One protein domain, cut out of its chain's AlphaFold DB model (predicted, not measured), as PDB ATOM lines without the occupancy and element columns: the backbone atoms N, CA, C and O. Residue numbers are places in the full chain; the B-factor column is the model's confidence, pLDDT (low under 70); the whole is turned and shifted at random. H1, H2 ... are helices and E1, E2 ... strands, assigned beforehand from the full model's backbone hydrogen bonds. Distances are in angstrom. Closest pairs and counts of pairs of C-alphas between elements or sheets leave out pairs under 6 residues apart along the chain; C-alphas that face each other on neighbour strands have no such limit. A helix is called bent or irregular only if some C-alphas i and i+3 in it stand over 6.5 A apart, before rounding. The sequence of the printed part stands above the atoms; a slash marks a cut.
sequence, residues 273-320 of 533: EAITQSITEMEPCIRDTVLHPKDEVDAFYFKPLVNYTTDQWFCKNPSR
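Overview. This is residues 273 to 320 of the 533 residues of the protein "Tyr recombinase domain-containing protein" of Mytilus coruscus (UniProt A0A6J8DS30). A small, loop-rich head holds a short hairpin of two strands, E1 and E2, and a single helix sticks out from it as an arm: residues 273 to 290, with H1 in them, stand free and make much of the length. The printed part has 48 residues, with H1, E1 and E2 in that order along the chain, and the two strands form an antiparallel sheet. The class is mixed, helices and strands, though under half of the residues, 23, are in named elements. The whole is loose, with a radius of gyration of the C-alphas of 13.6 A, and elongated, spanning 39 by 23 by 19 A.

Along the chain. Find C-alpha 302 at (-29.911, -12.918, -9.277), where E1, residues 302 to 304, begins. E2, residues 314 to 318, ends at C-alpha 318 at (-30.711, -17.699, -9.238), 9.6 A from its first C-alpha. Go back to C-alpha 273 at (-29.686, 14.598, 8.653); from there H1 runs through residue 287, 19.5 A from first to last C-alpha. H1 is irregular, but only just: C-alphas 281 and 284 are 6.6 A apart.

Arrangement. Look first at the hairpin of E1 and E2, antiparallel with 141 degrees between their directions. C-alphas 304 and 314 face each other at 4.3 A, and N 315 and O 303 are within hydrogen-bond range at 2.8 A. H1 and E2 are apart. In H1, 9 of 11 O i to N i+4 pairs are within hydrogen-bond range.

Size, cuts and confidence. The C-alphas of Glu 273 and Arg 320, the two farthest apart, are 39.4 A from each other. Without residues 273 to 290, the remaining 30 residues span 23 by 21 by 9 A. The link from H1 to E1, residues 288 to 301, is long; that from E1 to E2 is short. The printed part has no cut. In this model the mean pLDDT of the printed part is 70.2, and residues 273 to 297 are under 70.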
ATOM      1  N   GLU A 273     -28.952  14.001   9.768       64.44
ATOM      2  CA  GLU A 273     -29.686  14.598   8.653       64.44
ATOM      3  C   GLU A 273     -28.968  14.480   7.299       64.44
ATOM      4  O   GLU A 273     -29.633  14.278   6.290       64.44
ATOM      5  N   ALA A 274     -27.632  14.536   7.238       54.94
ATOM      6  CA  ALA A 274     -26.876  14.441   5.982       54.94
ATOM      7  C   ALA A 274     -26.768  12.993   5.467       54.94
ATOM      8  O   ALA A 274     -26.770  12.754   4.253       54.94
ATOM      9  N   ILE A 275     -26.697  12.019   6.384       53.88
ATOM     10  CA  ILE A 275     -26.805  10.593   6.045       53.88
ATOM     11  C   ILE A 275     -28.238  10.291   5.613       53.88
ATOM     12  O   ILE A 275     -28.430   9.660   4.576       53.88
ATOM     13  N   THR A 276     -29.232  10.784   6.355       57.25
ATOM     14  CA  THR A 276     -30.645  10.614   6.021       57.25
ATOM     15  C   THR A 276     -30.956  11.232   4.667       57.25
ATOM     16  O   THR A 276     -31.510  10.538   3.836       57.25
ATOM     17  N   GLN A 277     -30.499  12.449   4.371       61.91
ATOM     18  CA  GLN A 277     -30.718  13.093   3.075       61.91
ATOM     19  C   GLN A 277     -30.026  12.355   1.921       61.91
ATOM     20  O   GLN A 277     -30.648  12.148   0.887       61.91
ATOM     21  N   SER A 278     -28.795  11.863   2.104       56.69
ATOM     22  CA  SER A 278     -28.126  11.037   1.083       56.69
ATOM     23  C   SER A 278     -28.846   9.700   0.856       56.69
ATOM     24  O   SER A 278     -28.897   9.202  -0.266       56.69
ATOM     25  N   ILE A 279     -29.415   9.107   1.914       53.19
ATOM     26  CA  ILE A 279     -30.252   7.905   1.819       53.19
ATOM     27  C   ILE A 279     -31.567   8.241   1.105       53.19
ATOM     28  O   ILE A 279     -31.919   7.533   0.171       53.19
ATOM     29  N   THR A 280     -32.239   9.338   1.460       59.31
ATOM     30  CA  THR A 280     -33.496   9.817   0.858       59.31
ATOM     31  C   THR A 280     -33.329  10.265  -0.597       59.31
ATOM     32  O   THR A 280     -34.246  10.107  -1.389       59.31
ATOM     33  N   GLU A 281     -32.162  10.761  -1.001       61.69
ATOM     34  CA  GLU A 281     -31.843  11.073  -2.402       61.69
ATOM     35  C   GLU A 281     -31.475   9.814  -3.205       61.69
ATOM     36  O   GLU A 281     -31.707   9.760  -4.412       61.69
ATOM     37  N   MET A 282     -30.971   8.765  -2.545       40.34
ATOM     38  CA  MET A 282     -30.857   7.425  -3.131       40.34
ATOM     39  C   MET A 282     -32.198   6.674  -3.142       40.34
ATOM     40  O   MET A 282     -32.355   5.722  -3.907       40.34
ATOM     41  N   GLU A 283     -33.186   7.088  -2.343       47.19
ATOM     42  CA  GLU A 283     -34.469   6.397  -2.239       47.19
ATOM     43  C   GLU A 283     -35.298   6.376  -3.525       47.19
ATOM     44  O   GLU A 283     -35.903   5.345  -3.745       47.19
ATOM     45  N   PRO A 284     -35.342   7.371  -4.427       43.84
ATOM     46  CA  PRO A 284     -36.014   7.207  -5.719       43.84
ATOM     47  C   PRO A 284     -35.362   6.107  -6.571       43.84
ATOM     48  O   PRO A 284     -36.051   5.272  -7.150       43.84
ATOM     49  N   CYS A 285     -34.028   6.021  -6.556       42.50
ATOM     50  CA  CYS A 285     -33.274   4.982  -7.262       42.50
ATOM     51  C   CYS A 285     -33.403   3.593  -6.613       42.50
ATOM     52  O   CYS A 285     -33.117   2.596  -7.271       42.50
ATOM     53  N   ILE A 286     -33.810   3.526  -5.339       49.97
ATOM     54  CA  ILE A 286     -34.013   2.293  -4.561       49.97
ATOM     55  C   ILE A 286     -35.515   1.950  -4.422       49.97
ATOM     56  O   ILE A 286     -35.868   0.790  -4.284       49.97
ATOM     57  N   ARG A 287     -36.456   2.890  -4.510       42.16
ATOM     58  CA  ARG A 287     -37.906   2.645  -4.367       42.16
ATOM     59  C   ARG A 287     -38.558   2.239  -5.681       42.16
ATOM     60  O   ARG A 287     -39.442   1.389  -5.656       42.16
ATOM     61  N   ASP A 288     -38.041   2.708  -6.818       43.81
ATOM     62  CA  ASP A 288     -38.386   2.122  -8.122       43.81
ATOM     63  C   ASP A 288     -37.769   0.723  -8.303       43.81
ATOM     64  O   ASP A 288     -38.053   0.023  -9.279       43.81
ATOM     65  N   THR A 289     -37.004   0.240  -7.310       44.03
ATOM     66  CA  THR A 289     -36.586  -1.157  -7.218       44.03
ATOM     67  C   THR A 289     -37.658  -2.075  -6.638       44.03
ATOM     68  O   THR A 289     -37.445  -2.820  -5.682       44.03
ATOM     69  N   VAL A 290     -38.787  -2.175  -7.339       47.69
ATOM     70  CA  VAL A 290     -39.529  -3.447  -7.400       47.69
ATOM     71  C   VAL A 290     -38.667  -4.446  -8.196       47.69
ATOM     72  O   VAL A 290     -39.004  -4.862  -9.298       47.69
ATOM     73  N   LEU A 291     -37.474  -4.760  -7.681       53.38
ATOM     74  CA  LEU A 291     -36.471  -5.615  -8.325       53.38
ATOM     75  C   LEU A 291     -36.545  -7.064  -7.868       53.38
ATOM     76  O   LEU A 291     -35.817  -7.903  -8.396       53.38
ATOM     77  N   HIS A 292     -37.444  -7.384  -6.943       55.88
ATOM     78  CA  HIS A 292     -37.952  -8.741  -6.921       55.88
ATOM     79  C   HIS A 292     -38.865  -8.879  -8.139       55.88
ATOM     80  O   HIS A 292     -39.892  -8.194  -8.195       55.88
ATOM     81  N   PRO A 293     -38.506  -9.709  -9.140       60.94
ATOM     82  CA  PRO A 293     -39.458 -10.032 -10.185       60.94
ATOM     83  C   PRO A 293     -40.725 -10.516  -9.478       60.94
ATOM     84  O   PRO A 293     -40.651 -11.388  -8.614       60.94
ATOM     85  N   LYS A 294     -41.879  -9.921  -9.808       63.22
ATOM     86  CA  LYS A 294     -43.180 -10.303  -9.221       63.22
ATOM     87  C   LYS A 294     -43.488 -11.798  -9.419       63.22
ATOM     88  O   LYS A 294     -44.339 -12.347  -8.731       63.22
ATOM     89  N   ASP A 295     -42.745 -12.442 -10.316       65.50
ATOM     90  CA  ASP A 295     -42.800 -13.857 -10.641       65.50
ATOM     91  C   ASP A 295     -41.913 -14.692  -9.683       65.50
ATOM     92  O   ASP A 295     -40.738 -14.940  -9.956       65.50
ATOM     93  N   GLU A 296     -42.507 -15.093  -8.553       61.84
ATOM     94  CA  GLU A 296     -42.382 -16.348  -7.768       61.84
ATOM     95  C   GLU A 296     -41.026 -16.986  -7.393       61.84
ATOM     96  O   GLU A 296     -41.018 -17.920  -6.588       61.84
ATOM     97  N   VAL A 297     -39.869 -16.541  -7.884       67.25
ATOM     98  CA  VAL A 297     -38.599 -17.185  -7.506       67.25
ATOM     99  C   VAL A 297     -38.018 -16.501  -6.271       67.25
ATOM    100  O   VAL A 297     -37.414 -15.432  -6.372       67.25
ATOM    101  N   ASP A 298     -38.167 -17.150  -5.112       79.12
ATOM    102  CA  ASP A 298     -37.526 -16.786  -3.837       79.12
ATOM    103  C   ASP A 298     -36.006 -17.036  -3.901       79.12
ATOM    104  O   ASP A 298     -35.443 -17.968  -3.322       79.12
ATOM    105  N   ALA A 299     -35.328 -16.250  -4.736       78.75
ATOM    106  CA  ALA A 299     -33.892 -16.285  -4.926       78.75
ATOM    107  C   ALA A 299     -33.256 -15.055  -4.282       78.75
ATOM    108  O   ALA A 299     -33.525 -13.919  -4.664       78.75
ATOM    109  N   PHE A 300     -32.330 -15.295  -3.357       74.81
ATOM    110  CA  PHE A 300     -31.629 -14.230  -2.642       74.81
ATOM    111  C   PHE A 300     -30.623 -13.455  -3.519       74.81
ATOM    112  O   PHE A 300     -30.305 -12.305  -3.238       74.81
ATOM    113  N   TYR A 301     -30.122 -14.064  -4.603       83.19
ATOM    114  CA  TYR A 301     -29.216 -13.409  -5.552       83.19
ATOM    115  C   TYR A 301     -29.561 -13.771  -6.995       83.19
ATOM    116  O   TYR A 301     -29.531 -14.946  -7.369       83.19
ATOM    117  N   PHE A 302     -29.770 -12.758  -7.832       88.25
ATOM    118  CA  PHE A 302     -29.911 -12.918  -9.277       88.25
ATOM    119  C   PHE A 302     -28.587 -12.661  -9.999       88.25
ATOM    120  O   PHE A 302     -27.732 -11.898  -9.546       88.25
ATOM    121  N   LYS A 303     -28.390 -13.323 -11.140       87.56
ATOM    122  CA  LYS A 303     -27.208 -13.097 -11.981       87.56
ATOM    123  C   LYS A 303     -27.391 -11.793 -12.775       87.56
ATOM    124  O   LYS A 303     -28.409 -11.682 -13.454       87.56
ATOM    125  N   PRO A 304     -26.427 -10.855 -12.790       87.50
ATOM    126  CA  PRO A 304     -26.532  -9.666 -13.636       87.50
ATOM    127  C   PRO A 304     -26.557 -10.046 -15.126       87.50
ATOM    128  O   PRO A 304     -25.853 -10.969 -15.557       87.50
ATOM    129  N   LEU A 305     -27.380  -9.350 -15.914       91.50
ATOM    130  CA  LEU A 305     -27.418  -9.476 -17.372       91.50
ATOM    131  C   LEU A 305     -26.208  -8.763 -17.983       91.50
ATOM    132  O   LEU A 305     -25.870  -7.649 -17.596       91.50
ATOM    133  N   VAL A 306     -25.551  -9.410 -18.951       89.38
ATOM    134  CA  VAL A 306     -24.407  -8.816 -19.672       89.38
ATOM    135  C   VAL A 306     -24.875  -7.660 -20.562       89.38
ATOM    136  O   VAL A 306     -24.222  -6.624 -20.612       89.38
ATOM    137  N   ASN A 307     -26.039  -7.827 -21.197       91.50
ATOM    138  CA  ASN A 307     -26.721  -6.806 -21.986       91.50
ATOM    139  C   ASN A 307     -28.011  -6.442 -21.248       91.50
ATOM    140  O   ASN A 307     -29.060  -7.029 -21.512       91.50
ATOM    141  N   TYR A 308     -27.902  -5.577 -20.244       92.75
ATOM    142  CA  TYR A 308     -29.068  -5.118 -19.498       92.75
ATOM    143  C   TYR A 308     -29.888  -4.132 -20.336       92.75
ATOM    144  O   TYR A 308     -29.335  -3.344 -21.105       92.75
ATOM    145  N   THR A 309     -31.208  -4.181 -20.186       91.06
ATOM    146  CA  THR A 309     -32.103  -3.102 -20.620       91.06
ATOM    147  C   THR A 309     -32.346  -2.160 -19.442       91.06
ATOM    148  O   THR A 309     -32.045  -2.509 -18.298       91.06
ATOM    149  N   THR A 310     -32.888  -0.965 -19.697       89.69
ATOM    150  CA  THR A 310     -33.311  -0.033 -18.632       89.69
ATOM    151  C   THR A 310     -34.256  -0.697 -17.631       89.69
ATOM    152  O   THR A 310     -34.192  -0.403 -16.442       89.69
ATOM    153  N   ASP A 311     -35.058  -1.648 -18.108       89.94
ATOM    154  CA  ASP A 311     -36.143  -2.255 -17.339       89.94
ATOM    155  C   ASP A 311     -35.742  -3.603 -16.715       89.94
ATOM    156  O   ASP A 311     -36.403  -4.093 -15.800       89.94
ATOM    157  N   GLN A 312     -34.658  -4.231 -17.191       89.69
ATOM    158  CA  GLN A 312     -34.196  -5.521 -16.685       89.69
ATOM    159  C   GLN A 312     -32.670  -5.648 -16.732       89.69
ATOM    160  O   GLN A 312     -32.054  -5.842 -17.782       89.69
ATOM    161  N   TRP A 313     -32.053  -5.643 -15.550       90.88
ATOM    162  CA  TRP A 313     -30.601  -5.759 -15.392       90.88
ATOM    163  C   TRP A 313     -30.132  -7.068 -14.754       90.88
ATOM    164  O   TRP A 313     -28.929  -7.303 -14.610       90.88
ATOM    165  N   PHE A 314     -31.059  -7.974 -14.443       91.31
ATOM    166  CA  PHE A 314     -30.771  -9.281 -13.864       91.31
ATOM    167  C   PHE A 314     -31.544 -10.414 -14.559       91.31
ATOM    168  O   PHE A 314     -32.643 -10.249 -15.090       91.31
ATOM    169  N   CYS A 315     -30.945 -11.601 -14.571       88.75
ATOM    170  CA  CYS A 315     -31.545 -12.823 -15.082       88.75
ATOM    171  C   CYS A 315     -32.433 -13.451 -14.001       88.75
ATOM    172  O   CYS A 315     -32.008 -13.538 -12.853       88.75
ATOM    173  N   LYS A 316     -33.608 -13.973 -14.382       89.62
ATOM    174  CA  LYS A 316     -34.529 -14.698 -13.480       89.62
ATOM    175  C   LYS A 316     -33.906 -15.943 -12.828       89.62
ATOM    176  O   LYS A 316     -34.413 -16.437 -11.830       89.62
ATOM    177  N   ASN A 317     -32.808 -16.458 -13.381       87.12
ATOM    178  CA  ASN A 317     -32.130 -17.621 -12.821       87.12
ATOM    179  C   ASN A 317     -31.321 -17.233 -11.570       87.12
ATOM    180  O   ASN A 317     -30.473 -16.334 -11.665       87.12
ATOM    181  N   PRO A 318     -31.505 -17.935 -10.433       87.44
ATOM    182  CA  PRO A 318     -30.711 -17.699  -9.238       87.44
ATOM    183  C   PRO A 318     -29.224 -17.868  -9.542       87.44
ATOM    184  O   PRO A 318     -28.797 -18.759 -10.287       87.44
ATOM    185  N   SER A 319     -28.413 -17.002  -8.947       87.75
ATOM    186  CA  SER A 319     -26.968 -17.126  -9.017       87.75
ATOM    187  C   SER A 319     -26.545 -18.445  -8.367       87.75
ATOM    188  O   SER A 319     -26.814 -18.698  -7.194       87.75
ATOM    189  N   ARG A 320     -25.862 -19.305  -9.130       88.31
ATOM    190  CA  ARG A 320     -25.358 -20.587  -8.617       88.31
ATOM    191  C   ARG A 320     -24.386 -20.337  -7.458       88.31
ATOM    192  O   ARG A 320     -23.535 -19.455  -7.556       88.31
TER     193      ARG A 320